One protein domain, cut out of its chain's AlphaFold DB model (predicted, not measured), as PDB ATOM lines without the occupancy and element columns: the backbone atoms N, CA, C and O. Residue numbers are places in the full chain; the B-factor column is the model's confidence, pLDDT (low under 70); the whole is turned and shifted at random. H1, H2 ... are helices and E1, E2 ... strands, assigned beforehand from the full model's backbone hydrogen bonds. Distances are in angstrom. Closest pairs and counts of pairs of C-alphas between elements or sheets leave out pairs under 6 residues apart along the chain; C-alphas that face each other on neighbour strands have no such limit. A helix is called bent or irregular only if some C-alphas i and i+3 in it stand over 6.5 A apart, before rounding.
ATOM      1  N   MET A   1     207.027 169.146 154.084       88.94
ATOM      2  CA  MET A   1     206.414 169.955 153.015       88.94
ATOM      3  C   MET A   1     206.595 169.207 151.714       88.94
ATOM      4  O   MET A   1     207.729 168.934 151.331       88.94
ATOM      5  N   ILE A   2     205.492 168.883 151.054       90.88
ATOM      6  CA  ILE A   2     205.464 168.220 149.752       90.88
ATOM      7  C   ILE A   2     205.462 169.302 148.670       90.88
ATOM      8  O   ILE A   2     204.811 170.335 148.821       90.88
ATOM      9  N   THR A   3     206.208 169.084 147.591       89.81
ATOM     10  CA  THR A   3     206.146 169.921 146.387       89.81
ATOM     11  C   THR A   3     205.739 169.029 145.230       89.81
ATOM     12  O   THR A   3     206.410 168.037 144.966       89.81
ATOM     13  N   ASP A   4     204.639 169.370 144.568       85.25
ATOM     14  CA  ASP A   4     204.186 168.651 143.385       85.25
ATOM     15  C   ASP A   4     205.166 168.885 142.234       85.25
ATOM     16  O   ASP A   4     205.409 170.022 141.829       85.25
ATOM     17  N   GLU A   5     205.750 167.817 141.693       83.00
ATOM     18  CA  GLU A   5     206.815 167.936 140.690       83.00
ATOM     19  C   GLU A   5     206.322 168.508 139.353       83.00
ATOM     20  O   GLU A   5     207.110 169.044 138.574       83.00
ATOM     21  N   ARG A   6     205.014 168.414 139.076       83.69
ATOM     22  CA  ARG A   6     204.417 168.824 137.795       83.69
ATOM     23  C   ARG A   6     204.027 170.295 137.786       83.69
ATOM     24  O   ARG A   6     204.216 170.979 136.784       83.69
ATOM     25  N   THR A   7     203.452 170.765 138.884       85.88
ATOM     26  CA  THR A   7     202.872 172.106 139.027       85.88
ATOM     27  C   THR A   7     203.722 173.029 139.893       85.88
ATOM     28  O   THR A   7     203.536 174.240 139.834       85.88
ATOM     29  N   LEU A   8     204.668 172.478 140.665       87.81
ATOM     30  CA  LEU A   8     205.453 173.166 141.699       87.81
ATOM     31  C   LEU A   8     204.606 173.730 142.850       87.81
ATOM     32  O   LEU A   8     205.114 174.506 143.668       87.81
ATOM     33  N   ASN A   9     203.336 173.325 142.940       90.06
ATOM     34  CA  ASN A   9     202.465 173.676 144.052       90.06
ATOM     35  C   ASN A   9     202.965 173.015 145.337       90.06
ATOM     36  O   ASN A   9     203.500 171.901 145.328       90.06
ATOM     37  N   LYS A  10     202.798 173.717 146.456       92.31
ATOM     38  CA  LYS A  10     203.277 173.268 147.761       92.31
ATOM     39  C   LYS A  10     202.116 172.814 148.619       92.31
ATOM     40  O   LYS A  10     201.109 173.507 148.728       92.31
ATOM     41  N   LEU A  11     202.303 171.668 149.260       94.75
ATOM     42  CA  LEU A  11     201.427 171.178 150.308       94.75
ATOM     43  C   LEU A  11     202.178 171.213 151.635       94.75
ATOM     44  O   LEU A  11     203.286 170.676 151.771       94.75
ATOM     45  N   TYR A  12     201.544 171.800 152.647       95.06
ATOM     46  CA  TYR A  12     202.045 171.834 154.022       95.06
ATOM     47  C   TYR A  12     201.803 170.497 154.733       95.06
ATOM     48  O   TYR A  12     201.156 170.420 155.772       95.06
ATOM     49  N   ALA A  13     202.330 169.428 154.141       93.62
ATOM     50  CA  ALA A  13     202.247 168.059 154.619       93.62
ATOM     51  C   ALA A  13     203.615 167.369 154.528       93.62
ATOM     52  O   ALA A  13     204.480 167.777 153.744       93.62
ATOM     53  N   ASP A  14     203.791 166.325 155.332       91.94
ATOM     54  CA  ASP A  14     204.913 165.390 155.267       91.94
ATOM     55  C   ASP A  14     204.388 163.988 154.947       91.94
ATOM     56  O   ASP A  14     203.260 163.627 155.297       91.94
ATOM     57  N   THR A  15     205.204 163.185 154.272       92.56
ATOM     58  CA  THR A  15     204.898 161.778 154.008       92.56
ATOM     59  C   THR A  15     205.095 160.935 155.263       92.56
ATOM     60  O   THR A  15     205.857 161.305 156.151       92.56
ATOM     61  N   GLU A  16     204.407 159.797 155.344       90.44
ATOM     62  CA  GLU A  16     204.498 158.823 156.444       90.44
ATOM     63  C   GLU A  16     204.146 159.411 157.826       90.44
ATOM     64  O   GLU A  16     204.517 158.876 158.870       90.44
ATOM     65  N   THR A  17     203.388 160.514 157.847       91.44
ATOM     66  CA  THR A  17     202.922 161.179 159.071       91.44
ATOM     67  C   THR A  17     201.429 161.462 159.020       91.44
ATOM     68  O   THR A  17     200.893 161.856 157.983       91.44
ATOM     69  N   VAL A  18     200.743 161.241 160.149       93.06
ATOM     70  CA  VAL A  18     199.304 161.512 160.285       93.06
ATOM     71  C   VAL A  18     199.061 163.010 160.178       93.06
ATOM     72  O   VAL A  18     199.517 163.771 161.030       93.06
ATOM     73  N   LEU A  19     198.310 163.417 159.155       94.44
ATOM     74  CA  LEU A  19     197.998 164.818 158.876       94.44
ATOM     75  C   LEU A  19     196.723 165.265 159.596       94.44
ATOM     76  O   LEU A  19     196.668 166.352 160.170       94.44
ATOM     77  N   PHE A  20     195.691 164.419 159.576       95.31
ATOM     78  CA  PHE A  20     194.412 164.670 160.240       95.31
ATOM     79  C   PHE A  20     193.658 163.363 160.511       95.31
ATOM     80  O   PHE A  20     194.023 162.287 160.035       95.31
ATOM     81  N   THR A  21     192.574 163.457 161.278       95.25
ATOM     82  CA  THR A  21     191.604 162.371 161.460       95.25
ATOM     83  C   THR A  21     190.237 162.823 160.966       95.25
ATOM     84  O   THR A  21     189.991 164.016 160.813       95.25
ATOM     85  N   LEU A  22     189.334 161.874 160.730       95.62
ATOM     86  CA  LEU A  22     187.942 162.161 160.379       95.62
ATOM     87  C   LEU A  22     187.000 161.950 161.570       95.62
ATOM     88  O   LEU A  22     185.811 161.685 161.383       95.62
ATOM     89  N   GLU A  23     187.523 162.037 162.794       95.00
ATOM     90  CA  GLU A  23     186.725 161.929 164.019       95.00
ATOM     91  C   GLU A  23     185.974 163.222 164.341       95.00
ATOM     92  O   GLU A  23     184.865 163.180 164.879       95.00
ATOM     93  N   ASP A  24     186.578 164.351 163.969       94.19
ATOM     94  CA  ASP A  24     186.068 165.707 164.125       94.19
ATOM     95  C   ASP A  24     186.098 166.397 162.753       94.19
ATOM     96  O   ASP A  24     187.157 166.672 162.188       94.19
ATOM     97  N   LYS A  25     184.909 166.615 162.182       93.56
ATOM     98  CA  LYS A  25     184.745 167.179 160.839       93.56
ATOM     99  C   LYS A  25     185.235 168.639 160.740       93.56
ATOM    100  O   LYS A  25     185.977 168.908 159.793       93.56
ATOM    101  N   PRO A  26     184.872 169.560 161.661       95.75
ATOM    102  CA  PRO A  26     185.471 170.894 161.721       95.75
ATOM    103  C   PRO A  26     186.996 170.885 161.693       95.75
ATOM    104  O   PRO A  26     187.607 171.564 160.865       95.75
ATOM    105  N   GLU A  27     187.609 170.081 162.561       95.94
ATOM    106  CA  GLU A  27     189.066 170.020 162.655       95.94
ATOM    107  C   GLU A  27     189.693 169.445 161.380       95.94
ATOM    108  O   GLU A  27     190.678 169.991 160.883       95.94
ATOM    109  N   ALA A  28     189.098 168.395 160.803       96.62
ATOM    110  CA  ALA A  28     189.555 167.818 159.543       96.62
ATOM    111  C   ALA A  28     189.553 168.850 158.408       96.62
ATOM    112  O   ALA A  28     190.563 169.026 157.733       96.62
ATOM    113  N   VAL A  29     188.443 169.574 158.220       97.31
ATOM    114  CA  VAL A  29     188.334 170.604 157.175       97.31
ATOM    115  C   VAL A  29     189.376 171.697 157.386       97.31
ATOM    116  O   VAL A  29     190.077 172.050 156.440       97.31
ATOM    117  N   ARG A  30     189.537 172.190 158.618       96.19
ATOM    118  CA  ARG A  30     190.542 173.209 158.946       96.19
ATOM    119  C   ARG A  30     191.957 172.737 158.610       96.19
ATOM    120  O   ARG A  30     192.693 173.455 157.939       96.19
ATOM    121  N   LYS A  31     192.318 171.517 159.017       97.19
ATOM    122  CA  LYS A  31     193.632 170.925 158.733       97.19
ATOM    123  C   LYS A  31     193.894 170.765 157.244       97.19
ATOM    124  O   LYS A  31     194.975 171.115 156.785       97.19
ATOM    125  N   ILE A  32     192.918 170.278 156.479       97.69
ATOM    126  CA  ILE A  32     193.099 170.114 155.033       97.69
ATOM    127  C   ILE A  32     193.254 171.479 154.354       97.69
ATOM    128  O   ILE A  32     194.148 171.640 153.529       97.69
ATOM    129  N   MET A  33     192.455 172.475 154.746       97.12
ATOM    130  CA  MET A  33     192.567 173.846 154.236       97.12
ATOM    131  C   MET A  33     193.942 174.469 154.524       97.12
ATOM    132  O   MET A  33     194.486 175.155 153.664       97.12
ATOM    133  N   GLU A  34     194.531 174.209 155.696       96.69
ATOM    134  CA  GLU A  34     195.914 174.607 156.008       96.69
ATOM    135  C   GLU A  34     196.925 173.918 155.079       96.69
ATOM    136  O   GLU A  34     197.802 174.585 154.524       96.69
ATOM    137  N   ILE A  35     196.774 172.604 154.865       97.31
ATOM    138  CA  ILE A  35     197.663 171.799 154.013       97.31
ATOM    139  C   ILE A  35     197.694 172.332 152.579       97.31
ATOM    140  O   ILE A  35     198.777 172.444 152.004       97.31
ATOM    141  N   ILE A  36     196.532 172.672 152.018       96.81
ATOM    142  CA  ILE A  36     196.400 173.092 150.616       96.81
ATOM    143  C   ILE A  36     196.474 174.612 150.422       96.81
ATOM    144  O   ILE A  36     196.184 175.093 149.335       96.81
ATOM    145  N   SER A  37     196.831 175.389 151.446       95.75
ATOM    146  CA  SER A  37     196.726 176.861 151.427       95.75
ATOM    147  C   SER A  37     197.476 177.566 150.286       95.75
ATOM    148  O   SER A  37     197.045 178.634 149.851       95.75
ATOM    149  N   ASP A  38     198.534 176.948 149.755       93.88
ATOM    150  CA  ASP A  38     199.314 177.459 148.618       93.88
ATOM    151  C   ASP A  38     198.878 176.873 147.257       93.88
ATOM    152  O   ASP A  38     199.536 177.114 146.242       93.88
ATOM    153  N   THR A  39     197.784 176.104 147.197       94.06
ATOM    154  CA  THR A  39     197.264 175.527 145.948       94.06
ATOM    155  C   THR A  39     196.152 176.397 145.343       94.06
ATOM    156  O   THR A  39     195.427 177.095 146.061       94.06
ATOM    157  N   PRO A  40     195.960 176.384 144.009       93.38
ATOM    158  CA  PRO A  40     194.905 177.170 143.363       93.38
ATOM    159  C   PRO A  40     193.483 176.764 143.788       93.38
ATOM    160  O   PRO A  40     192.564 177.587 143.735       93.38
ATOM    161  N   GLU A  41     193.281 175.520 144.227       95.44
ATOM    162  CA  GLU A  41     191.988 175.009 144.692       95.44
ATOM    163  C   GLU A  41     191.554 175.634 146.024       95.44
ATOM    164  O   GLU A  41     190.352 175.780 146.258       95.44
ATOM    165  N   TYR A  42     192.499 176.064 146.869       95.44
ATOM    166  CA  TYR A  42     192.207 176.640 148.184       95.44
ATOM    167  C   TYR A  42     191.201 177.788 148.111       95.44
ATOM    168  O   TYR A  42     190.186 177.763 148.803       95.44
ATOM    169  N   LEU A  43     191.427 178.767 147.228       92.12
ATOM    170  CA  LEU A  43     190.545 179.933 147.099       92.12
ATOM    171  C   LEU A  43     189.130 179.550 146.651       92.12
ATOM    172  O   LEU A  43     188.161 180.195 147.045       92.12
ATOM    173  N   GLN A  44     188.998 178.506 145.832       93.19
ATOM    174  CA  GLN A  44     187.696 178.019 145.382       93.19
ATOM    175  C   GLN A  44     186.966 177.321 146.530       93.19
ATOM    176  O   GLN A  44     185.795 177.607 146.780       93.19
ATOM    177  N   LEU A  45     187.676 176.458 147.259       95.56
ATOM    178  CA  LEU A  45     187.116 175.663 148.346       95.56
ATOM    179  C   LEU A  45     186.801 176.494 149.595       95.56
ATOM    180  O   LEU A  45     185.785 176.257 150.252       95.56
ATOM    181  N   MET A  46     187.596 177.531 149.865       94.38
ATOM    182  CA  MET A  46     187.393 178.467 150.974       94.38
ATOM    183  C   MET A  46     186.021 179.140 150.927       94.38
ATOM    184  O   MET A  46     185.395 179.331 151.966       94.38
ATOM    185  N   ASN A  47     185.509 179.435 149.731       92.62
ATOM    186  CA  ASN A  47     184.211 180.092 149.569       92.62
ATOM    187  C   ASN A  47     183.019 179.197 149.942       92.62
ATOM    188  O   ASN A  47     181.929 179.713 150.191       92.62
ATOM    189  N   TYR A  48     183.201 177.874 150.000       94.12
ATOM    190  CA  TYR A  48     182.157 176.954 150.457       94.12
ATOM    191  C   TYR A  48     182.106 176.813 151.981       94.12
ATOM    192  O   TYR A  48     181.151 176.221 152.481       94.12
ATOM    193  N   LEU A  49     183.093 177.343 152.715       94.56
ATOM    194  CA  LEU A  49     183.151 177.310 154.174       94.56
ATOM    195  C   LEU A  49     182.587 178.621 154.765       94.56
ATOM    196  O   LEU A  49     183.264 179.651 154.725       94.56
ATOM    197  N   PRO A  50     181.370 178.625 155.342       94.88
ATOM    198  CA  PRO A  50     180.751 179.848 155.842       94.88
ATOM    199  C   PRO A  50     181.516 180.440 157.024       94.88
ATOM    200  O   PRO A  50     181.891 179.714 157.938       94.88
ATOM    201  N   VAL A  51     181.640 181.770 157.068       92.62
ATOM    202  CA  VAL A  51     182.356 182.495 158.138       92.62
ATOM    203  C   VAL A  51     181.878 182.087 159.538       92.62
ATOM    204  O   VAL A  51     182.687 181.753 160.392       92.62
ATOM    205  N   HIS A  52     180.562 181.999 159.758       92.62
ATOM    206  CA  HIS A  52     180.018 181.602 161.064       92.62
ATOM    207  C   HIS A  52     180.425 180.182 161.496       92.62
ATOM    208  O   HIS A  52     180.513 179.917 162.687       92.62
ATOM    209  N   ALA A  53     180.662 179.269 160.548       93.50
ATOM    210  CA  ALA A  53     181.108 177.908 160.837       93.50
ATOM    211  C   ALA A  53     182.628 177.831 161.055       93.50
ATOM    212  O   ALA A  53     183.091 176.912 161.725       93.50
ATOM    213  N   GLN A  54     183.394 178.788 160.512       90.75
ATOM    214  CA  GLN A  54     184.827 178.936 160.796       90.75
ATOM    215  C   GLN A  54     185.056 179.328 162.260       90.75
ATOM    216  O   GLN A  54     185.938 178.772 162.908       90.75
ATOM    217  N   ASP A  55     184.229 180.240 162.777       90.88
ATOM    218  CA  ASP A  55     184.338 180.744 164.151       90.88
ATOM    219  C   ASP A  55     183.688 179.815 165.194       90.88
ATOM    220  O   ASP A  55     184.052 179.850 166.371       90.88
ATOM    221  N   ASP A  56     182.730 178.976 164.781       94.06
ATOM    222  CA  ASP A  56     182.007 178.048 165.653       94.06
ATOM    223  C   ASP A  56     182.033 176.609 165.112       94.06
ATOM    224  O   ASP A  56     181.262 176.217 164.228       94.06
ATOM    225  N   SER A  57     182.880 175.772 165.718       92.00
ATOM    226  CA  SER A  57     182.971 174.338 165.415       92.00
ATOM    227  C   SER A  57     181.714 173.543 165.788       92.00
ATOM    228  O   SER A  57     181.586 172.375 165.416       92.00
ATOM    229  N   LYS A  58     180.762 174.152 166.506       92.94
ATOM    230  CA  LYS A  58     179.475 173.551 166.879       92.94
ATOM    231  C   LYS A  58     178.308 174.057 166.038       92.94
ATOM    232  O   LYS A  58     177.182 173.628 166.283       92.94
ATOM    233  N   ALA A  59     178.559 174.917 165.051       94.44
ATOM    234  CA  ALA A  59     177.522 175.404 164.157       94.44
ATOM    235  C   ALA A  59     176.765 174.241 163.489       94.44
ATOM    236  O   ALA A  59     177.367 173.266 163.030       94.44
ATOM    237  N   ASP A  60     175.443 174.384 163.349       93.19
ATOM    238  CA  ASP A  60     174.574 173.379 162.712       93.19
ATOM    239  C   ASP A  60     175.005 173.044 161.273       93.19
ATOM    240  O   ASP A  60     174.723 171.957 160.763       93.19
ATOM    241  N   TRP A  61     175.733 173.954 160.619       95.12
ATOM    242  CA  TRP A  61     176.306 173.743 159.294       95.12
ATOM    243  C   TRP A  61     177.230 172.513 159.226       95.12
ATOM    244  O   TRP A  61     177.215 171.792 158.233       95.12
ATOM    245  N   TRP A  62     177.945 172.165 160.302       94.56
ATOM    246  CA  TRP A  62     178.795 170.962 160.347       94.56
ATOM    247  C   TRP A  62     178.006 169.638 160.235       94.56
ATOM    248  O   TRP A  62     178.582 168.569 159.998       94.56
ATOM    249  N   GLN A  63     176.676 169.703 160.354       90.81
ATOM    250  CA  GLN A  63     175.733 168.591 160.181       90.81
ATOM    251  C   GLN A  63     175.039 168.590 158.805       90.81
ATOM    252  O   GLN A  63     174.157 167.764 158.539       90.81
ATOM    253  N   SER A  64     175.392 169.529 157.927       92.44
ATOM    254  CA  SER A  64     174.705 169.765 156.661       92.44
ATOM    255  C   SER A  64     175.255 168.908 155.507       92.44
ATOM    256  O   SER A  64     176.185 168.121 155.683       92.44
ATOM    257  N   LYS A  65     174.649 168.993 154.308       92.12
ATOM    258  CA  LYS A  65     175.199 168.288 153.124       92.12
ATOM    259  C   LYS A  65     176.379 169.038 152.536       92.12
ATOM    260  O   LYS A  65     177.255 168.435 151.936       92.12
ATOM    261  N   GLU A  66     176.336 170.354 152.655       94.12
ATOM    262  CA  GLU A  66     177.290 171.283 152.079       94.12
ATOM    263  C   GLU A  66     178.694 170.975 152.599       94.12
ATOM    264  O   GLU A  66     179.623 170.885 151.802       94.12
ATOM    265  N   VAL A  67     178.833 170.685 153.899       95.06
ATOM    266  CA  VAL A  67     180.119 170.261 154.459       95.06
ATOM    267  C   VAL A  67     180.554 168.866 154.001       95.06
ATOM    268  O   VAL A  67     181.741 168.652 153.780       95.06
ATOM    269  N   ASP A  68     179.631 167.914 153.813       95.81
ATOM    270  CA  ASP A  68     179.983 166.592 153.274       95.81
ATOM    271  C   ASP A  68     180.534 166.738 151.842       95.81
ATOM    272  O   ASP A  68     181.525 166.100 151.490       95.81
ATOM    273  N   CYS A  69     179.930 167.615 151.029       95.19
ATOM    274  CA  CYS A  69     180.429 167.945 149.696       95.19
ATOM    275  C   CYS A  69     181.797 168.640 149.756       95.19
ATOM    276  O   CYS A  69     182.704 168.213 149.050       95.19
ATOM    277  N   LEU A  70     181.968 169.654 150.614       97.12
ATOM    278  CA  LEU A  70     183.258 170.332 150.788       97.12
ATOM    279  C   LEU A  70     184.355 169.344 151.197       97.12
ATOM    280  O   LEU A  70     185.422 169.332 150.593       97.12
ATOM    281  N   LEU A  71     184.092 168.486 152.185       97.44
ATOM    282  CA  LEU A  71     185.061 167.491 152.636       97.44
ATOM    283  C   LEU A  71     185.417 166.501 151.519       97.44
ATOM    284  O   LEU A  71     186.582 166.145 151.385       97.44
ATOM    285  N   ALA A  72     184.454 166.085 150.692       97.19
ATOM    286  CA  ALA A  72     184.736 165.221 149.546       97.19
ATOM    287  C   ALA A  72     185.669 165.890 148.525       97.19
ATOM    288  O   ALA A  72     186.583 165.238 148.026       97.19
ATOM    289  N   GLU A  73     185.465 167.178 148.232       97.44
ATOM    290  CA  GLU A  73     186.360 167.925 147.340       97.44
ATOM    291  C   GLU A  73     187.746 168.121 147.961       97.44
ATOM    292  O   GLU A  73     188.750 167.929 147.287       97.44
ATOM    293  N   LEU A  74     187.824 168.419 149.260       97.62
ATOM    294  CA  LEU A  74     189.097 168.551 149.972       97.62
ATOM    295  C   LEU A  74     189.914 167.252 149.949       97.62
ATOM    296  O   LEU A  74     191.111 167.284 149.671       97.62
ATOM    297  N   LEU A  75     189.273 166.105 150.193       97.00
ATOM    298  CA  LEU A  75     189.927 164.796 150.081       97.00
ATOM    299  C   LEU A  75     190.388 164.516 148.646       97.00
ATOM    300  O   LEU A  75     191.477 163.985 148.451       97.00
ATOM    301  N   HIS A  76     189.593 164.911 147.650       95.75
ATOM    302  CA  HIS A  76     189.961 164.758 146.247       95.75
ATOM    303  C   HIS A  76     191.184 165.606 145.865       95.75
ATOM    304  O   HIS A  76     192.064 165.120 145.160       95.75
ATOM    305  N   VAL A  77     191.284 166.842 146.366       95.56
ATOM    306  CA  VAL A  77     192.473 167.684 146.161       95.56
ATOM    307  C   VAL A  77     193.717 167.015 146.742       95.56
ATOM    308  O   VAL A  77     194.732 166.918 146.056       95.56
ATOM    309  N   LEU A  78     193.643 166.494 147.970       95.75
ATOM    310  CA  LEU A  78     194.775 165.782 148.570       95.75
ATOM    311  C   LEU A  78     195.186 164.544 147.766       95.75
ATOM    312  O   LEU A  78     196.380 164.277 147.648       95.75
ATOM    313  N   GLU A  79     194.221 163.825 147.193       94.19
ATOM    314  CA  GLU A  79     194.471 162.676 146.322       94.19
ATOM    315  C   GLU A  79     195.179 163.078 145.017       94.19
ATOM    316  O   GLU A  79     196.124 162.400 144.611       94.19
ATOM    317  N   ILE A  80     194.797 164.201 144.393       92.94
ATOM    318  CA  ILE A  80     195.450 164.725 143.176       92.94
ATOM    319  C   ILE A  80     196.930 165.033 143.424       92.94
ATOM    320  O   ILE A  80     197.766 164.724 142.579       92.94
ATOM    321  N   TYR A  81     197.246 165.612 144.582       93.19
ATOM    322  CA  TYR A  81     198.609 165.986 144.970       93.19
ATOM    323  C   TYR A  81     199.390 164.855 145.659       93.19
ATOM    324  O   TYR A  81     200.380 165.111 146.348       93.19
ATOM    325  N   THR A  82     198.956 163.600 145.507       92.94
ATOM    326  CA  THR A  82     199.688 162.445 146.043       92.94
ATOM    327  C   THR A  82     201.076 162.356 145.399       92.94
ATOM    328  O   THR A  82     201.154 162.242 144.175       92.94
ATOM    329  N   PRO A  83     202.170 162.368 146.185       92.12
ATOM    330  CA  PRO A  83     203.516 162.234 145.636       92.12
ATOM    331  C   PRO A  83     203.753 160.862 144.996       92.12
ATOM    332  O   PRO A  83     203.195 159.852 145.438       92.12
ATOM    333  N   ASP A  84     204.648 160.803 144.011       90.62
ATOM    334  CA  ASP A  84     205.033 159.545 143.371       90.62
ATOM    335  C   ASP A  84     205.609 158.550 144.397       90.62
ATOM    336  O   ASP A  84     206.442 158.890 145.236       90.62
ATOM    337  N   GLY A  85     205.156 157.294 144.334       91.06
ATOM    338  CA  GLY A  85     205.537 156.241 145.288       91.06
ATOM    339  C   GLY A  85     204.725 156.223 146.590       91.06
ATOM    340  O   GLY A  85     204.911 155.318 147.409       91.06
ATOM    341  N   PHE A  86     203.791 157.160 146.768       92.81
ATOM    342  CA  PHE A  86     202.891 157.217 147.917       92.81
ATOM    343  C   PHE A  86     201.439 156.966 147.508       92.81
ATOM    344  O   PHE A  86     201.070 157.046 146.336       92.81
ATOM    345  N   ILE A  87     200.604 156.662 148.498       92.06
ATOM    346  CA  ILE A  87     199.150 156.697 148.376       92.06
ATOM    347  C   ILE A  87     198.584 157.681 149.392       92.06
ATOM    348  O   ILE A  87     199.017 157.713 150.547       92.06
ATOM    349  N   PHE A  88     197.604 158.480 148.980       93.56
ATOM    350  CA  PHE A  88     196.780 159.206 149.932       93.56
ATOM    351  C   PHE A  88     195.740 158.260 150.527       93.56
ATOM    352  O   PHE A  88     194.954 157.634 149.812       93.56
ATOM    353  N   GLY A  89     195.720 158.154 151.848       90.50
ATOM    354  CA  GLY A  89     194.813 157.246 152.524       90.50
ATOM    355  C   GLY A  89     195.113 157.155 154.002       90.50
ATOM    356  O   GLY A  89     195.556 158.118 154.627       90.50
ATOM    357  N   THR A  90     194.833 155.989 154.564       88.75
ATOM    358  CA  THR A  90     195.167 155.705 155.952       88.75
ATOM    359  C   THR A  90     196.618 155.347 156.120       88.75
ATOM    360  O   THR A  90     197.196 154.663 155.283       88.75
ATOM    361  N   ILE A  91     197.166 155.783 157.243       86.69
ATOM    362  CA  ILE A  91     198.525 155.460 157.639       86.69
ATOM    363  C   ILE A  91     198.569 155.061 159.104       86.69
ATOM    364  O   ILE A  91     197.823 155.572 159.952       86.69
ATOM    365  N   SER A  92     199.474 154.133 159.385       75.25
ATOM    366  CA  SER A  92     199.777 153.661 160.727       75.25
ATOM    367  C   SER A  92     201.003 154.400 161.266       75.25
ATOM    368  O   SER A  92     202.092 154.307 160.704       75.25
ATOM    369  N   GLY A  93     200.827 155.158 162.353       68.12
ATOM    370  CA  GLY A  93     201.902 155.837 163.082       68.12
ATOM    371  C   GLY A  93     201.774 155.621 164.594       68.12
ATOM    372  O   GLY A  93     201.345 154.567 165.049       68.12
ATOM    373  N   ARG A  94     202.088 156.643 165.410       65.44
ATOM    374  CA  ARG A  94     201.731 156.630 166.852       65.44
ATOM    375  C   ARG A  94     200.216 156.610 167.081       65.44
ATOM    376  O   ARG A  94     199.752 156.177 168.130       65.44
ATOM    377  N   THR A  95     199.476 157.125 166.110       82.19
ATOM    378  CA  THR A  95     198.019 157.124 166.024       82.19
ATOM    379  C   THR A  95     197.627 156.713 164.610       82.19
ATOM    380  O   THR A  95     198.453 156.760 163.696       82.19
ATOM    381  N   TYR A  96     196.367 156.337 164.422       88.25
ATOM    382  CA  TYR A  96     195.796 156.114 163.099       88.25
ATOM    383  C   TYR A  96     195.184 157.410 162.569       88.25
ATOM    384  O   TYR A  96     194.549 158.157 163.316       88.25
ATOM    385  N   GLY A  97     195.352 157.678 161.279       92.81
ATOM    386  CA  GLY A  97     194.729 158.826 160.629       92.81
ATOM    387  C   GLY A  97     194.959 158.828 159.127       92.81
ATOM    388  O   GLY A  97     195.319 157.804 158.551       92.81
ATOM    389  N   PHE A  98     194.734 159.984 158.508       94.38
ATOM    390  CA  PHE A  98     194.875 160.186 157.071       94.38
ATOM    391  C   PHE A  98     196.166 160.937 156.750       94.38
ATOM    392  O   PHE A  98     196.556 161.859 157.473       94.38
ATOM    393  N   GLY A  99     196.821 160.539 155.665       94.44
ATOM    394  CA  GLY A  99     198.068 161.126 155.190       94.44
ATOM    395  C   GLY A  99     198.585 160.442 153.927       94.44
ATOM    396  O   GLY A  99     197.849 159.714 153.259       94.44
ATOM    397  N   TYR A 100     199.854 160.687 153.607       94.19
ATOM    398  CA  TYR A 100     200.532 160.094 152.453       94.19
ATOM    399  C   TYR A 100     201.414 158.930 152.904       94.19
ATOM    400  O   TYR A 100     202.489 159.152 153.458       94.19
ATOM    401  N   GLY A 101     200.954 157.697 152.708       92.00
ATOM    402  CA  GLY A 101     201.663 156.483 153.118       92.00
ATOM    403  C   GLY A 101     202.482 155.868 151.991       92.00
ATOM    404  O   GLY A 101     202.149 156.033 150.819       92.00
ATOM    405  N   ASN A 102     203.555 155.157 152.335       91.69
ATOM    406  CA  ASN A 102     204.369 154.447 151.352       91.69
ATOM    407  C   ASN A 102     203.524 153.376 150.638       91.69
ATOM    408  O   ASN A 102     202.975 152.482 151.285       91.69
ATOM    409  N   ALA A 103     203.438 153.445 149.308       90.56
ATOM    410  CA  ALA A 103     202.570 152.566 148.528       90.56
ATOM    411  C   ALA A 103     202.971 151.081 148.613       90.56
ATOM    412  O   ALA A 103     202.102 150.211 148.554       90.56
ATOM    413  N   GLU A 104     204.266 150.771 148.756       87.56
ATOM    414  CA  GLU A 104     204.746 149.387 148.890       87.56
ATOM    415  C   GLU A 104     204.265 148.761 150.201       87.56
ATOM    416  O   GLU A 104     203.958 147.573 150.221       87.56
ATOM    417  N   TYR A 105     204.181 149.558 151.267       84.62
ATOM    418  CA  TYR A 105     203.776 149.098 152.592       84.62
ATOM    419  C   TYR A 105     202.252 149.102 152.768       84.62
ATOM    420  O   TYR A 105     201.664 148.107 153.188       84.62
ATOM    421  N   GLU A 106     201.588 150.202 152.411       89.06
ATOM    422  CA  GLU A 106     200.161 150.391 152.694       89.06
ATOM    423  C   GLU A 106     199.236 149.519 151.834       89.06
ATOM    424  O   GLU A 106     198.100 149.250 152.231       89.06
ATOM    425  N   LYS A 107     199.697 149.035 150.674       88.31
ATOM    426  CA  LYS A 107     198.891 148.163 149.800       88.31
ATOM    427  C   LYS A 107     198.442 146.869 150.492       88.31
ATOM    428  O   LYS A 107     197.387 146.339 150.154       88.31
ATOM    429  N   ASP A 108     199.225 146.388 151.458       89.94
ATOM    430  CA  ASP A 108     198.986 145.126 152.161       89.94
ATOM    431  C   ASP A 108     198.260 145.336 153.503       89.94
ATOM    432  O   ASP A 108     198.011 144.380 154.240       89.94
ATOM    433  N   MET A 109     197.893 146.582 153.822       92.50
ATOM    434  CA  MET A 109     197.271 146.958 155.088       92.50
ATOM    435  C   MET A 109     195.741 146.961 155.010       92.50
ATOM    436  O   MET A 109     195.118 147.504 154.092       92.50
ATOM    437  N   LEU A 110     195.125 146.400 156.049       94.69
ATOM    438  CA  LEU A 110     193.702 146.484 156.344       94.69
ATOM    439  C   LEU A 110     193.499 147.303 157.612       94.69
ATOM    440  O   LEU A 110     194.027 146.956 158.665       94.69
ATOM    441  N   TYR A 111     192.661 148.327 157.540       94.88
ATOM    442  CA  TYR A 111     192.287 149.145 158.686       94.88
ATOM    443  C   TYR A 111     190.894 148.764 159.159       94.88
ATOM    444  O   TYR A 111     189.953 148.702 158.360       94.88
ATOM    445  N   ARG A 112     190.738 148.510 160.459       95.38
ATOM    446  CA  ARG A 112     189.409 148.367 161.042       95.38
ATOM    447  C   ARG A 112     188.819 149.746 161.255       95.38
ATOM    448  O   ARG A 112     189.353 150.545 162.022       95.38
ATOM    449  N   ILE A 113     187.698 149.995 160.597       96.31
ATOM    450  CA  ILE A 113     187.045 151.299 160.612       96.31
ATOM    451  C   ILE A 113     185.710 151.250 161.344       96.31
ATOM    452  O   ILE A 113     185.037 150.214 161.398       96.31
ATOM    453  N   GLU A 114     185.306 152.401 161.858       97.12
ATOM    454  CA  GLU A 114     183.965 152.652 162.362       97.12
ATOM    455  C   GLU A 114     183.480 154.006 161.847       97.12
ATOM    456  O   GLU A 114     183.937 155.069 162.264       97.12
ATOM    457  N   ILE A 115     182.546 153.965 160.901       97.12
ATOM    458  CA  ILE A 115     181.934 155.151 160.317       97.12
ATOM    459  C   ILE A 115     180.557 155.338 160.922       97.12
ATOM    460  O   ILE A 115     179.710 154.447 160.844       97.12
ATOM    461  N   GLN A 116     180.314 156.526 161.460       96.00
ATOM    462  CA  GLN A 116     179.010 156.931 161.950       96.00
ATOM    463  C   GLN A 116     178.274 157.745 160.886       96.00
ATOM    464  O   GLN A 116     178.816 158.688 160.307       96.00
ATOM    465  N   LEU A 117     177.007 157.409 160.669       94.56
ATOM    466  CA  LEU A 117     176.096 158.106 159.776       94.56
ATOM    467  C   LEU A 117     174.911 158.652 160.572       94.56
ATOM    468  O   LEU A 117     174.295 157.938 161.368       94.56
ATOM    469  N   ASN A 118     174.523 159.894 160.301       91.50
ATOM    470  CA  ASN A 118     173.246 160.430 160.751       91.50
ATOM    471  C   ASN A 118     172.200 160.193 159.663       91.50
ATOM    472  O   ASN A 118     172.270 160.766 158.584       91.50
ATOM    473  N   TRP A 119     171.221 159.343 159.950       88.50
ATOM    474  CA  TRP A 119     170.173 158.927 159.013       88.50
ATOM    475  C   TRP A 119     168.767 159.294 159.514       88.50
ATOM    476  O   TRP A 119     167.773 158.655 159.153       88.50
ATOM    477  N   GLY A 120     168.680 160.305 160.391       82.06
ATOM    478  CA  GLY A 120     167.415 160.819 160.922       82.06
ATOM    479  C   GLY A 120     166.628 159.788 161.736       82.06
ATOM    480  O   GLY A 120     165.393 159.747 161.667       82.06
ATOM    481  N   HIS A 121     167.327 158.893 162.443       76.56
ATOM    482  CA  HIS A 121     166.705 157.923 163.341       76.56
ATOM    483  C   HIS A 121     166.292 158.580 164.648       76.56
ATOM    484  O   HIS A 121     167.078 159.279 165.279       76.56
ATOM    485  N   VAL A 122     165.060 158.296 165.062       68.06
ATOM    486  CA  VAL A 122     164.563 158.604 166.398       68.06
ATOM    487  C   VAL A 122     164.013 157.304 166.975       68.06
ATOM    488  O   VAL A 122     163.214 156.600 166.347       68.06
ATOM    489  N   TYR A 123     164.492 156.947 168.163       66.56
ATOM    490  CA  TYR A 123     164.123 155.712 168.845       66.56
ATOM    491  C   TYR A 123     162.596 155.623 169.044       66.56
ATOM    492  O   TYR A 123     161.962 156.599 169.436       66.56
ATOM    493  N   ARG A 124     162.009 154.441 168.788       65.88
ATOM    494  CA  ARG A 124     160.556 154.137 168.865       65.88
ATOM    495  C   ARG A 124     159.656 154.804 167.819       65.88
ATOM    496  O   ARG A 124     158.431 154.735 167.935       65.88
ATOM    497  N   GLU A 125     160.208 155.367 166.750       75.12
ATOM    498  CA  GLU A 125     159.376 155.774 165.620       75.12
ATOM    499  C   GLU A 125     158.746 154.575 164.896       75.12
ATOM    500  O   GLU A 125     159.429 153.638 164.476       75.12
ATOM    501  N   LYS A 126     157.435 154.658 164.624       71.06
ATOM    502  CA  LYS A 126     156.661 153.634 163.889       71.06
ATOM    503  C   LYS A 126     157.250 153.269 162.513       71.06
ATOM    504  O   LYS A 126     156.968 152.193 161.994       71.06
ATOM    505  N   ASN A 127     158.072 154.141 161.925       82.12
ATOM    506  CA  ASN A 127     158.649 153.979 160.587       82.12
ATOM    507  C   ASN A 127     160.112 153.502 160.573       82.12
ATOM    508  O   ASN A 127     160.720 153.470 159.498       82.12
ATOM    509  N   GLU A 128     160.674 153.099 161.717       84.06
ATOM    510  CA  GLU A 128     162.082 152.695 161.841       84.06
ATOM    511  C   GLU A 128     162.491 151.634 160.808       84.06
ATOM    512  O   GLU A 128     163.476 151.809 160.090       84.06
ATOM    513  N   TYR A 129     161.703 150.564 160.662       87.44
ATOM    514  CA  TYR A 129     161.979 149.500 159.692       87.44
ATOM    515  C   TYR A 129     162.087 150.032 158.253       87.44
ATOM    516  O   TYR A 129     162.995 149.665 157.504       87.44
ATOM    517  N   ARG A 130     161.178 150.935 157.862       88.19
ATOM    518  CA  ARG A 130     161.154 151.525 156.518       88.19
ATOM    519  C   ARG A 130     162.329 152.478 156.299       88.19
ATOM    520  O   ARG A 130     162.824 152.545 155.173       88.19
ATOM    521  N   LYS A 131     162.761 153.206 157.334       88.88
ATOM    522  CA  LYS A 131     163.963 154.054 157.292       88.88
ATOM    523  C   LYS A 131     165.228 153.194 157.151       88.88
ATOM    524  O   LYS A 131     165.985 153.417 156.214       88.88
ATOM    525  N   LYS A 132     165.383 152.130 157.954       90.44
ATOM    526  CA  LYS A 132     166.508 151.174 157.851       90.44
ATOM    527  C   LYS A 132     166.602 150.529 156.473       90.44
ATOM    528  O   LYS A 132     167.663 150.520 155.861       90.44
ATOM    529  N   LYS A 133     165.480 150.017 155.951       91.38
ATOM    530  CA  LYS A 133     165.443 149.399 154.617       91.38
ATOM    531  C   LYS A 133     165.886 150.379 153.524       91.38
ATOM    532  O   LYS A 133     166.594 149.966 152.614       91.38
ATOM    533  N   ARG A 134     165.475 151.652 153.614       92.31
ATOM    534  CA  ARG A 134     165.893 152.702 152.673       92.31
ATOM    535  C   ARG A 134     167.379 153.023 152.796       92.31
ATOM    536  O   ARG A 134     168.051 152.985 151.778       92.31
ATOM    537  N   LEU A 135     167.882 153.236 154.014       93.75
ATOM    538  CA  LEU A 135     169.301 153.492 154.274       93.75
ATOM    539  C   LEU A 135     170.194 152.403 153.666       93.75
ATOM    540  O   LEU A 135     171.126 152.701 152.933       93.75
ATOM    541  N   TYR A 136     169.899 151.131 153.933       95.50
ATOM    542  CA  TYR A 136     170.734 150.036 153.437       95.50
ATOM    543  C   TYR A 136     170.635 149.843 151.924       95.50
ATOM    544  O   TYR A 136     171.637 149.522 151.294       95.50
ATOM    545  N   ALA A 137     169.455 150.048 151.332       95.62
ATOM    546  CA  ALA A 137     169.302 150.021 149.878       95.62
ATOM    547  C   ALA A 137     170.066 151.173 149.207       95.62
ATOM    548  O   ALA A 137     170.631 150.990 148.136       95.62
ATOM    549  N   GLU A 138     170.101 152.341 149.843       96.00
ATOM    550  CA  GLU A 138     170.868 153.495 149.380       96.00
ATOM    551  C   GLU A 138     172.373 153.252 149.471       96.00
ATOM    552  O   GLU A 138     173.058 153.418 148.470       96.00
ATOM    553  N   ILE A 139     172.875 152.768 150.612       96.69
ATOM    554  CA  ILE A 139     174.279 152.356 150.775       96.69
ATOM    555  C   ILE A 139     174.658 151.324 149.703       96.69
ATOM    556  O   ILE A 139     175.655 151.492 149.007       96.69
ATOM    557  N   ALA A 140     173.833 150.292 149.504       97.25
ATOM    558  CA  ALA A 140     174.060 149.309 148.451       97.25
ATOM    559  C   ALA A 140     174.097 149.952 147.051       97.25
ATOM    560  O   ALA A 140     174.950 149.604 146.237       97.25
ATOM    561  N   GLY A 141     173.203 150.905 146.779       97.62
ATOM    562  CA  GLY A 141     173.136 151.628 145.508       97.62
ATOM    563  C   GLY A 141     174.312 152.574 145.255       97.62
ATOM    564  O   GLY A 141     174.627 152.814 144.095       97.62
ATOM    565  N   ILE A 142     174.970 153.075 146.305       97.38
ATOM    566  CA  ILE A 142     176.197 153.881 146.203       97.38
ATOM    567  C   ILE A 142     177.384 153.003 145.798       97.38
ATOM    568  O   ILE A 142     178.148 153.375 144.918       97.38
ATOM    569  N   PHE A 143     177.532 151.832 146.422       97.75
ATOM    570  CA  PHE A 143     178.744 151.022 146.269       97.75
ATOM    571  C   PHE A 143     178.689 149.992 145.136       97.75
ATOM    572  O   PHE A 143     179.727 149.667 144.563       97.75
ATOM    573  N   SER A 144     177.506 149.481 144.783       96.62
ATOM    574  CA  SER A 144     177.392 148.458 143.728       96.62
ATOM    575  C   SER A 144     177.916 148.921 142.355       96.62
ATOM    576  O   SER A 144     178.592 148.129 141.702       96.62
ATOM    577  N   PRO A 145     177.672 150.175 141.908       96.88
ATOM    578  CA  PRO A 145     178.251 150.689 140.660       96.88
ATOM    579  C   PRO A 145     179.785 150.771 140.666       96.88
ATOM    580  O   PRO A 145     180.403 150.649 139.616       96.88
ATOM    581  N   GLU A 146     180.397 150.910 141.843       96.06
ATOM    582  CA  GLU A 146     181.846 151.097 142.043       96.06
ATOM    583  C   GLU A 146     182.608 149.763 142.204       96.06
ATOM    584  O   GLU A 146     183.750 149.707 142.681       96.06
ATOM    585  N   GLY A 147     181.951 148.659 141.830       96.00
ATOM    586  CA  GLY A 147     182.514 147.309 141.842       96.00
ATOM    587  C   GLY A 147     182.456 146.597 143.194       96.00
ATOM    588  O   GLY A 147     183.052 145.529 143.334       96.00
ATOM    589  N   TYR A 148     181.751 147.140 144.190       97.69
ATOM    590  CA  TYR A 148     181.529 146.429 145.450       97.69
ATOM    591  C   TYR A 148     180.373 145.438 145.319       97.69
ATOM    592  O   TYR A 148     179.282 145.764 144.855       97.69
ATOM    593  N   THR A 149     180.571 144.231 145.836       98.19
ATOM    594  CA  THR A 149     179.471 143.297 146.072       98.19
ATOM    595  C   THR A 149     178.713 143.731 147.319       98.19
ATOM    596  O   THR A 149     179.302 143.885 148.391       98.19
ATOM    597  N   THR A 150     177.396 143.908 147.200       97.69
ATOM    598  CA  THR A 150     176.542 144.315 148.320       97.69
ATOM    599  C   THR A 150     175.464 143.272 148.608       97.69
ATOM    600  O   THR A 150     174.857 142.701 147.704       97.69
ATOM    601  N   GLU A 151     175.218 142.995 149.889       97.31
ATOM    602  CA  GLU A 151     174.220 142.012 150.325       97.31
ATOM    603  C   GLU A 151     173.317 142.612 151.407       97.31
ATOM    604  O   GLU A 151     173.745 142.894 152.531       97.31
ATOM    605  N   LEU A 152     172.033 142.785 151.091       96.31
ATOM    606  CA  LEU A 152     171.029 143.242 152.049       96.31
ATOM    607  C   LEU A 152     170.601 142.097 152.977       96.31
ATOM    608  O   LEU A 152     170.034 141.095 152.537       96.31
ATOM    609  N   LYS A 153     170.786 142.262 154.289       93.12
ATOM    610  CA  LYS A 153     170.366 141.253 155.270       93.12
ATOM    611  C   LYS A 153     168.849 141.269 155.471       93.12
ATOM    612  O   LYS A 153     168.201 142.323 155.518       93.12
ATOM    613  N   LYS A 154     168.275 140.074 155.657       88.81
ATOM    614  CA  LYS A 154     166.835 139.873 155.901       88.81
ATOM    615  C   LYS A 154     166.330 140.770 157.036       88.81
ATOM    616  O   LYS A 154     167.024 140.994 158.025       88.81
ATOM    617  N   ARG A 155     165.081 141.231 156.906       84.88
ATOM    618  CA  ARG A 155     164.397 142.104 157.882       84.88
ATOM    619  C   ARG A 155     165.140 143.418 158.171       84.88
ATOM    620  O   ARG A 155     165.037 143.928 159.280       84.88
ATOM    621  N   ALA A 156     165.855 143.965 157.183       84.88
ATOM    622  CA  ALA A 156     166.606 145.216 157.320       84.88
ATOM    623  C   ALA A 156     167.516 145.211 158.561       84.88
ATOM    624  O   ALA A 156     167.537 146.163 159.339       84.88
ATOM    625  N   LYS A 157     168.235 144.100 158.766       89.19
ATOM    626  CA  LYS A 157     169.232 143.990 159.836       89.19
ATOM    627  C   LYS A 157     170.549 144.679 159.481       89.19
ATOM    628  O   LYS A 157     171.252 145.094 160.388       89.19
ATOM    629  N   GLY A 158     170.859 144.840 158.197       94.31
ATOM    630  CA  GLY A 158     172.085 145.492 157.751       94.31
ATOM    631  C   GLY A 158     172.347 145.327 156.259       94.31
ATOM    632  O   GLY A 158     171.529 144.744 155.538       94.31
ATOM    633  N   CYS A 159     173.508 145.803 155.826       96.75
ATOM    634  CA  CYS A 159     174.059 145.608 154.486       96.75
ATOM    635  C   CYS A 159     175.528 145.192 154.605       96.75
ATOM    636  O   CYS A 159     176.280 145.838 155.326       96.75
ATOM    637  N   ARG A 160     175.929 144.104 153.945       97.94
ATOM    638  CA  ARG A 160     177.341 143.716 153.801       97.94
ATOM    639  C   ARG A 160     177.890 144.340 152.519       97.94
ATOM    640  O   ARG A 160     177.173 144.344 151.521       97.94
ATOM    641  N   ILE A 161     179.119 144.843 152.558       98.12
ATOM    642  CA  ILE A 161     179.789 145.555 151.462       98.12
ATOM    643  C   ILE A 161     181.191 144.955 151.315       98.12
ATOM    644  O   ILE A 161     181.946 144.945 152.284       98.12
ATOM    645  N   VAL A 162     181.519 144.416 150.139       98.00
ATOM    646  CA  VAL A 162     182.759 143.651 149.910       98.00
ATOM    647  C   VAL A 162     183.420 144.055 148.596       98.00
ATOM    648  O   VAL A 162     182.739 144.143 147.576       98.00
ATOM    649  N   LYS A 163     184.742 144.255 148.603       96.75
ATOM    650  CA  LYS A 163     185.581 144.454 147.406       96.75
ATOM    651  C   LYS A 163     187.014 144.052 147.741       96.75
ATOM    652  O   LYS A 163     187.563 144.583 148.695       96.75
ATOM    653  N   GLY A 164     187.600 143.115 146.999       93.75
ATOM    654  CA  GLY A 164     188.902 142.556 147.377       93.75
ATOM    655  C   GLY A 164     188.856 141.953 148.787       93.75
ATOM    656  O   GLY A 164     187.972 141.147 149.088       93.75
ATOM    657  N   ASN A 165     189.769 142.385 149.655       93.50
ATOM    658  CA  ASN A 165     189.833 141.972 151.059       93.50
ATOM    659  C   ASN A 165     189.072 142.901 152.007       93.50
ATOM    660  O   ASN A 165     188.947 142.575 153.195       93.50
ATOM    661  N   THR A 166     188.531 144.005 151.481       95.75
ATOM    662  CA  THR A 166     187.608 144.891 152.194       95.75
ATOM    663  C   THR A 166     186.299 144.171 152.471       95.75
ATOM    664  O   THR A 166     185.619 143.715 151.551       95.75
ATOM    665  N   GLU A 167     185.918 144.119 153.742       96.94
ATOM    666  CA  GLU A 167     184.668 143.541 154.212       96.94
ATOM    667  C   GLU A 167     184.077 144.404 155.325       96.94
ATOM    668  O   GLU A 167     184.596 144.472 156.442       96.94
ATOM    669  N   LEU A 168     182.963 145.057 155.001       98.06
ATOM    670  CA  LEU A 168     182.287 146.011 155.868       98.06
ATOM    671  C   LEU A 168     180.820 145.631 156.068       98.06
ATOM    672  O   LEU A 168     180.158 145.051 155.201       98.06
ATOM    673  N   HIS A 169     180.287 146.014 157.222       97.56
ATOM    674  CA  HIS A 169     178.909 145.785 157.618       97.56
ATOM    675  C   HIS A 169     178.259 147.087 158.073       97.56
ATOM    676  O   HIS A 169     178.650 147.682 159.075       97.56
ATOM    677  N   ALA A 170     177.217 147.498 157.356       96.44
ATOM    678  CA  ALA A 170     176.344 148.586 157.754       96.44
ATOM    679  C   ALA A 170     175.256 148.076 158.710       96.44
ATOM    680  O   ALA A 170     174.470 147.194 158.346       96.44
ATOM    681  N   HIS A 171     175.173 148.646 159.910       91.88
ATOM    682  CA  HIS A 171     174.216 148.286 160.951       91.88
ATOM    683  C   HIS A 171     173.888 149.500 161.840       91.88
ATOM    684  O   HIS A 171     174.763 150.090 162.458       91.88
ATOM    685  N   TYR A 172     172.606 149.865 161.940       84.81
ATOM    686  CA  TYR A 172     172.079 150.894 162.857       84.81
ATOM    687  C   TYR A 172     172.748 152.277 162.718       84.81
ATOM    688  O   TYR A 172     172.927 152.986 163.701       84.81
ATOM    689  N   GLY A 173     173.071 152.688 161.489       85.81
ATOM    690  CA  GLY A 173     173.751 153.964 161.232       85.81
ATOM    691  C   GLY A 173     175.265 153.909 161.394       85.81
ATOM    692  O   GLY A 173     175.909 154.939 161.272       85.81
ATOM    693  N   TRP A 174     175.824 152.727 161.628       94.69
ATOM    694  CA  TRP A 174     177.259 152.492 161.654       94.69
ATOM    695  C   TRP A 174     177.672 151.661 160.449       94.69
ATOM    696  O   TRP A 174     176.892 150.825 159.991       94.69
ATOM    697  N   ILE A 175     178.885 151.867 159.951       97.62
ATOM    698  CA  ILE A 175     179.564 150.960 159.024       97.62
ATOM    699  C   ILE A 175     180.878 150.560 159.682       97.62
ATOM    700  O   ILE A 175     181.666 151.427 160.043       97.62
ATOM    701  N   THR A 176     181.105 149.261 159.853       97.62
ATOM    702  CA  THR A 176     182.313 148.754 160.514       97.62
ATOM    703  C   THR A 176     182.839 147.480 159.867       97.62
ATOM    704  O   THR A 176     182.084 146.746 159.226       97.62
ATOM    705  N   GLY A 177     184.132 147.226 160.029       96.19
ATOM    706  CA  GLY A 177     184.842 146.067 159.501       96.19
ATOM    707  C   GLY A 177     186.232 146.461 159.021       96.19
ATOM    708  O   GLY A 177     186.688 147.570 159.292       96.19
ATOM    709  N   TYR A 178     186.892 145.557 158.302       96.19
ATOM    710  CA  TYR A 178     188.216 145.812 157.741       96.19
ATOM    711  C   TYR A 178     188.107 146.376 156.324       96.19
ATOM    712  O   TYR A 178     187.396 145.829 155.480       96.19
ATOM    713  N   CYS A 179     188.839 147.454 156.059       95.56
ATOM    714  CA  CYS A 179     188.948 148.095 154.756       95.56
ATOM    715  C   CYS A 179     190.405 148.106 154.304       95.56
ATOM    716  O   CYS A 179     191.286 148.444 155.088       95.56
ATOM    717  N   GLU A 180     190.661 147.721 153.055       93.88
ATOM    718  CA  GLU A 180     191.996 147.858 152.462       93.88
ATOM    719  C   GLU A 180     192.363 149.338 152.405       93.88
ATOM    720  O   GLU A 180     191.527 150.160 152.020       93.88
ATOM    721  N   SER A 181     193.605 149.667 152.772       91.44
ATOM    722  CA  SER A 181     194.088 151.056 152.830       91.44
ATOM    723  C   SER A 181     193.785 151.809 151.529       91.44
ATOM    724  O   SER A 181     193.218 152.903 151.537       91.44
ATOM    725  N   ILE A 182     194.021 151.139 150.395       90.00
ATOM    726  CA  ILE A 182     193.795 151.656 149.037       90.00
ATOM    727  C   ILE A 182     192.327 151.965 148.707       90.00
ATOM    728  O   ILE A 182     192.050 152.723 147.783       90.00
ATOM    729  N   HIS A 183     191.363 151.378 149.420       92.75
ATOM    730  CA  HIS A 183     189.938 151.582 149.157       92.75
ATOM    731  C   HIS A 183     189.324 152.669 150.037       92.75
ATOM    732  O   HIS A 183     188.250 153.173 149.713       92.75
ATOM    733  N   LEU A 184     189.953 153.018 151.160       92.00
ATOM    734  CA  LEU A 184     189.292 153.774 152.217       92.00
ATOM    735  C   LEU A 184     189.004 155.232 151.836       92.00
ATOM    736  O   LEU A 184     187.895 155.709 152.086       92.00
ATOM    737  N   SER A 185     189.949 155.917 151.182       91.69
ATOM    738  CA  SER A 185     189.728 157.283 150.674       91.69
ATOM    739  C   SER A 185     188.519 157.324 149.727       91.69
ATOM    740  O   SER A 185     187.543 158.038 149.977       91.69
ATOM    741  N   GLN A 186     188.517 156.456 148.706       92.81
ATOM    742  CA  GLN A 186     187.403 156.332 147.764       92.81
ATOM    743  C   GLN A 186     186.091 155.993 148.489       92.81
ATOM    744  O   GLN A 186     185.049 156.587 148.211       92.81
ATOM    745  N   PHE A 187     186.131 155.064 149.448       95.50
ATOM    746  CA  PHE A 187     184.960 154.641 150.212       95.50
ATOM    747  C   PHE A 187     184.307 155.806 150.966       95.50
ATOM    748  O   PHE A 187     183.084 155.967 150.932       95.50
ATOM    749  N   ILE A 188     185.113 156.643 151.623       96.06
ATOM    750  CA  ILE A 188     184.642 157.827 152.350       96.06
ATOM    751  C   ILE A 188     184.062 158.856 151.382       96.06
ATOM    752  O   ILE A 188     182.944 159.329 151.598       96.06
ATOM    753  N   THR A 189     184.759 159.148 150.285       95.81
ATOM    754  CA  THR A 189     184.288 160.076 149.247       95.81
ATOM    755  C   THR A 189     182.939 159.643 148.664       95.81
ATOM    756  O   THR A 189     182.042 160.471 148.478       95.81
ATOM    757  N   LEU A 190     182.732 158.339 148.452       96.44
ATOM    758  CA  LEU A 190     181.453 157.788 147.994       96.44
ATOM    759  C   LEU A 190     180.319 158.005 149.002       96.44
ATOM    760  O   LEU A 190     179.206 158.344 148.598       96.44
ATOM    761  N   LEU A 191     180.573 157.864 150.306       96.69
ATOM    762  CA  LEU A 191     179.569 158.164 151.335       96.69
ATOM    763  C   LEU A 191     179.249 159.657 151.404       96.69
ATOM    764  O   LEU A 191     178.072 160.035 151.440       96.69
ATOM    765  N   LEU A 192     180.290 160.493 151.396       96.56
ATOM    766  CA  LEU A 192     180.175 161.947 151.455       96.56
ATOM    767  C   LEU A 192     179.371 162.495 150.275       96.56
ATOM    768  O   LEU A 192     178.493 163.329 150.476       96.56
ATOM    769  N   ARG A 193     179.581 161.978 149.058       94.69
ATOM    770  CA  ARG A 193     178.845 162.410 147.856       94.69
ATOM    771  C   ARG A 193     177.489 161.713 147.713       94.69
ATOM    772  O   ARG A 193     176.474 162.366 147.478       94.69
ATOM    773  N   GLY A 194     177.441 160.396 147.903       91.12
ATOM    774  CA  GLY A 194     176.293 159.553 147.559       91.12
ATOM    775  C   GLY A 194     175.095 159.635 148.510       91.12
ATOM    776  O   GLY A 194     173.974 159.324 148.097       91.12
ATOM    777  N   GLY A 195     175.295 160.067 149.761       89.00
ATOM    778  CA  GLY A 195     174.230 160.113 150.770       89.00
ATOM    779  C   GLY A 195     173.131 161.144 150.477       89.00
ATOM    780  O   GLY A 195     173.356 162.352 150.544       89.00
ATOM    781  N   ARG A 196     171.914 160.678 150.205       89.88
ATOM    782  CA  ARG A 196     170.679 161.467 150.064       89.88
ATOM    783  C   ARG A 196     169.868 161.490 151.356       89.88
ATOM    784  O   ARG A 196     169.364 162.544 151.728       89.88
ATOM    785  N   ASN A 197     169.728 160.343 152.027       88.56
ATOM    786  CA  ASN A 197     168.940 160.218 153.265       88.56
ATOM    787  C   ASN A 197     169.807 160.064 154.521       88.56
ATOM    788  O   ASN A 197     169.275 159.832 155.609       88.56
ATOM    789  N   PHE A 198     171.125 160.178 154.382       92.75
ATOM    790  CA  PHE A 198     172.050 160.215 155.501       92.75
ATOM    791  C   PHE A 198     173.135 161.280 155.303       92.75
ATOM    792  O   PHE A 198     173.376 161.751 154.189       92.75
ATOM    793  N   ARG A 199     173.778 161.642 156.411       92.69
ATOM    794  CA  ARG A 199     174.964 162.495 156.497       92.69
ATOM    795  C   ARG A 199     176.112 161.701 157.085       92.69
ATOM    796  O   ARG A 199     175.896 160.890 157.991       92.69
ATOM    797  N   PHE A 200     177.313 161.941 156.582       94.81
ATOM    798  CA  PHE A 200     178.519 161.420 157.209       94.81
ATOM    799  C   PHE A 200     178.773 162.193 158.507       94.81
ATOM    800  O   PHE A 200     178.697 163.420 158.520       94.81
ATOM    801  N   MET A 201     179.050 161.498 159.608       93.75
ATOM    802  CA  MET A 201     179.343 162.152 160.889       93.75
ATOM    803  C   MET A 201     180.835 162.131 161.165       93.75
ATOM    804  O   MET A 201     181.450 163.186 161.288       93.75
ATOM    805  N   LYS A 202     181.395 160.923 161.241       95.12
ATOM    806  CA  LYS A 202     182.803 160.685 161.533       95.12
ATOM    807  C   LYS A 202     183.252 159.314 161.043       95.12
ATOM    808  O   LYS A 202     182.420 158.421 160.867       95.12
ATOM    809  N   CYS A 203     184.560 159.146 160.892       96.38
ATOM    810  CA  CYS A 203     185.233 157.869 160.669       96.38
ATOM    811  C   CYS A 203     186.357 157.721 161.697       96.38
ATOM    812  O   CYS A 203     187.262 158.552 161.741       96.38
ATOM    813  N   GLN A 204     186.280 156.670 162.511       95.31
ATOM    814  CA  GLN A 204     187.318 156.285 163.462       95.31
ATOM    815  C   GLN A 204     188.097 155.089 162.918       95.31
ATOM    816  O   GLN A 204     187.519 154.178 162.319       95.31
ATOM    817  N   LEU A 205     189.404 155.095 163.152       94.38
ATOM    818  CA  LEU A 205     190.317 154.016 162.792       94.38
ATOM    819  C   LEU A 205     190.742 153.322 164.082       94.38
ATOM    820  O   LEU A 205     191.323 153.951 164.963       94.38
ATOM    821  N   LEU A 206     190.389 152.047 164.219       92.19
ATOM    822  CA  LEU A 206     190.479 151.339 165.495       92.19
ATOM    823  C   LEU A 206     191.788 150.562 165.638       92.19
ATOM    824  O   LEU A 206     192.419 150.605 166.689       92.19
ATOM    825  N   ASP A 207     192.152 149.814 164.602       91.94
ATOM    826  CA  ASP A 207     193.406 149.073 164.502       91.94
ATOM    827  C   ASP A 207     193.736 148.787 163.032       91.94
ATOM    828  O   ASP A 207     192.984 149.147 162.117       91.94
ATOM    829  N   SER A 208     194.888 148.162 162.813       92.50
ATOM    830  CA  SER A 208     195.373 147.787 161.494       92.50
ATOM    831  C   SER A 208     195.995 146.397 161.518       92.50
ATOM    832  O   SER A 208     196.717 146.060 162.457       92.50
ATOM    833  N   VAL A 209     195.770 145.617 160.468       93.75
ATOM    834  CA  VAL A 209     196.340 144.279 160.291       93.75
ATOM    835  C   VAL A 209     196.875 144.117 158.875       93.75
ATOM    836  O   VAL A 209     196.368 144.739 157.945       93.75
TER     837      VAL A 209
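This is residues 1 to 209 of the 321 residues of an uncharacterized protein of Bacteroides sp. AF27-33 (UniProt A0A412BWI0). A twisted wall of six strands, E4 E5 E6 E7 E3 E8, has two helices, H7 and H8, over one face. H8 lies between the sheet and H5, which packs on it past the E8 edge with H1 and H2 beyond, and the small hairpin E1 E2 packs on the end where H8 begins. Residues 122 to 127 stick out free. The printed part has 209 residues, with eight named helices and eight named strands in the order H1 H2 H3 H4 H5 E1 E2 H6 E3 H7 E4 E5 E6 E7 H8 E8; both sheets are antiparallel and the class is mixed, helices and strands. It is compact, with a radius of gyration of the C-alphas of 17.4 A and spans of 55 by 42 by 31 A.

Start in the largest sheet, at C-alpha 109, (197.271, 146.958, 155.088), where E3, residues 109 to 118, begins its 28.1 A. Beside it find E8, residues 199 to 209, 28.3 A, ending at (196.340, 144.279, 160.291); it bends by 56 degrees at residue 206. The other strands are E4, residues 149 to 152, E5, 159 to 163, E6, 166 to 171, and E7, 174 to 180, 18.0 A. H7 covers residues 128 to 146, 28.0 A, and H8 residues 181 to 194, 20.4 A. H7 is only just irregular, with C-alphas 142 and 145 6.7 A apart; H8 is irregular, with C-alphas 182 and 185 7.1 A apart. Earlier, find H1, residues 25 to 35, 15.3 A, starting at (184.745, 167.179, 160.839), then H2, 40 to 46, H3, 51 to 55, H4, 60 to 63, and H5, 65 to 80, 22.8 A. E1, residues 86 to 92, E2, 96 to 102, and H6, 103 to 106, follow.

E4 E5 E6 E7 form a meander, each strand the antiparallel neighbour of the one before; look for N 151 and O 160 at 2.9 A, N 161 and O 168 at 2.8 A, and N 169 and O 176 at 2.8 A. E3 has E7 on one side, with N 111 and O 179 at 2.8 A, and E8 on the other, with N 114 and O 204 at 2.9 A. E7, H8 and E8 make a split strand-helix-strand unit, two strands running the same way with E3 between them, and its crossover is right-handed. H7 and H8 are on the same face, two layers with the sheet: H7 lies over E5 at a height of 7.2 A, and H8 only just over E7, with 3 of its C-alphas falling on that strand, at 6.8 A. They touch at a steep tilt of 56 degrees, closest at the C-alphas of Ile 142 and Gly 194, 5.8 A. H5 is the hub: it touches H8, closest C-alphas Asp 68 and Leu 192, 5.0 A; H1, Val 29 and Leu 71, 6.4 A; and H2, Leu 45 and Leu 70, 7.0 A. H3 and H4 are close but not clearly touching, with the C-alphas of Ala 53 and Trp 61 6.5 A apart; H4 only just grazes the large sheet, with residues 62 to 63. The hairpin E1 and E2, with N 89 and O 99 at 3.0 A, forms a sandwich with the large sheet, two sheets face to face, their planes 25 degrees apart. H6 is close to H8 but not clearly touching, closest C-alphas Glu 106 and Ser 181, 6.1 A. Every O i to N i+4 pair is within hydrogen-bond range in H1, H3 and H5; H2 has 2 of 3, H7 13 of 15 and H8 8 of 10, while H4 and H6 are too short for such a pair.

The two C-alphas farthest apart, those of Glu 5 and Lys 126, are 57.1 A apart. The printed part has no cut and no long link. Residues 1 to 24 hold no named element, though residues 2 to 3 pair antiparallel with 10 to 11. Mean pLDDT of the printed part is 92.3; residues 93 to 94 and 122 to 124 are under 70.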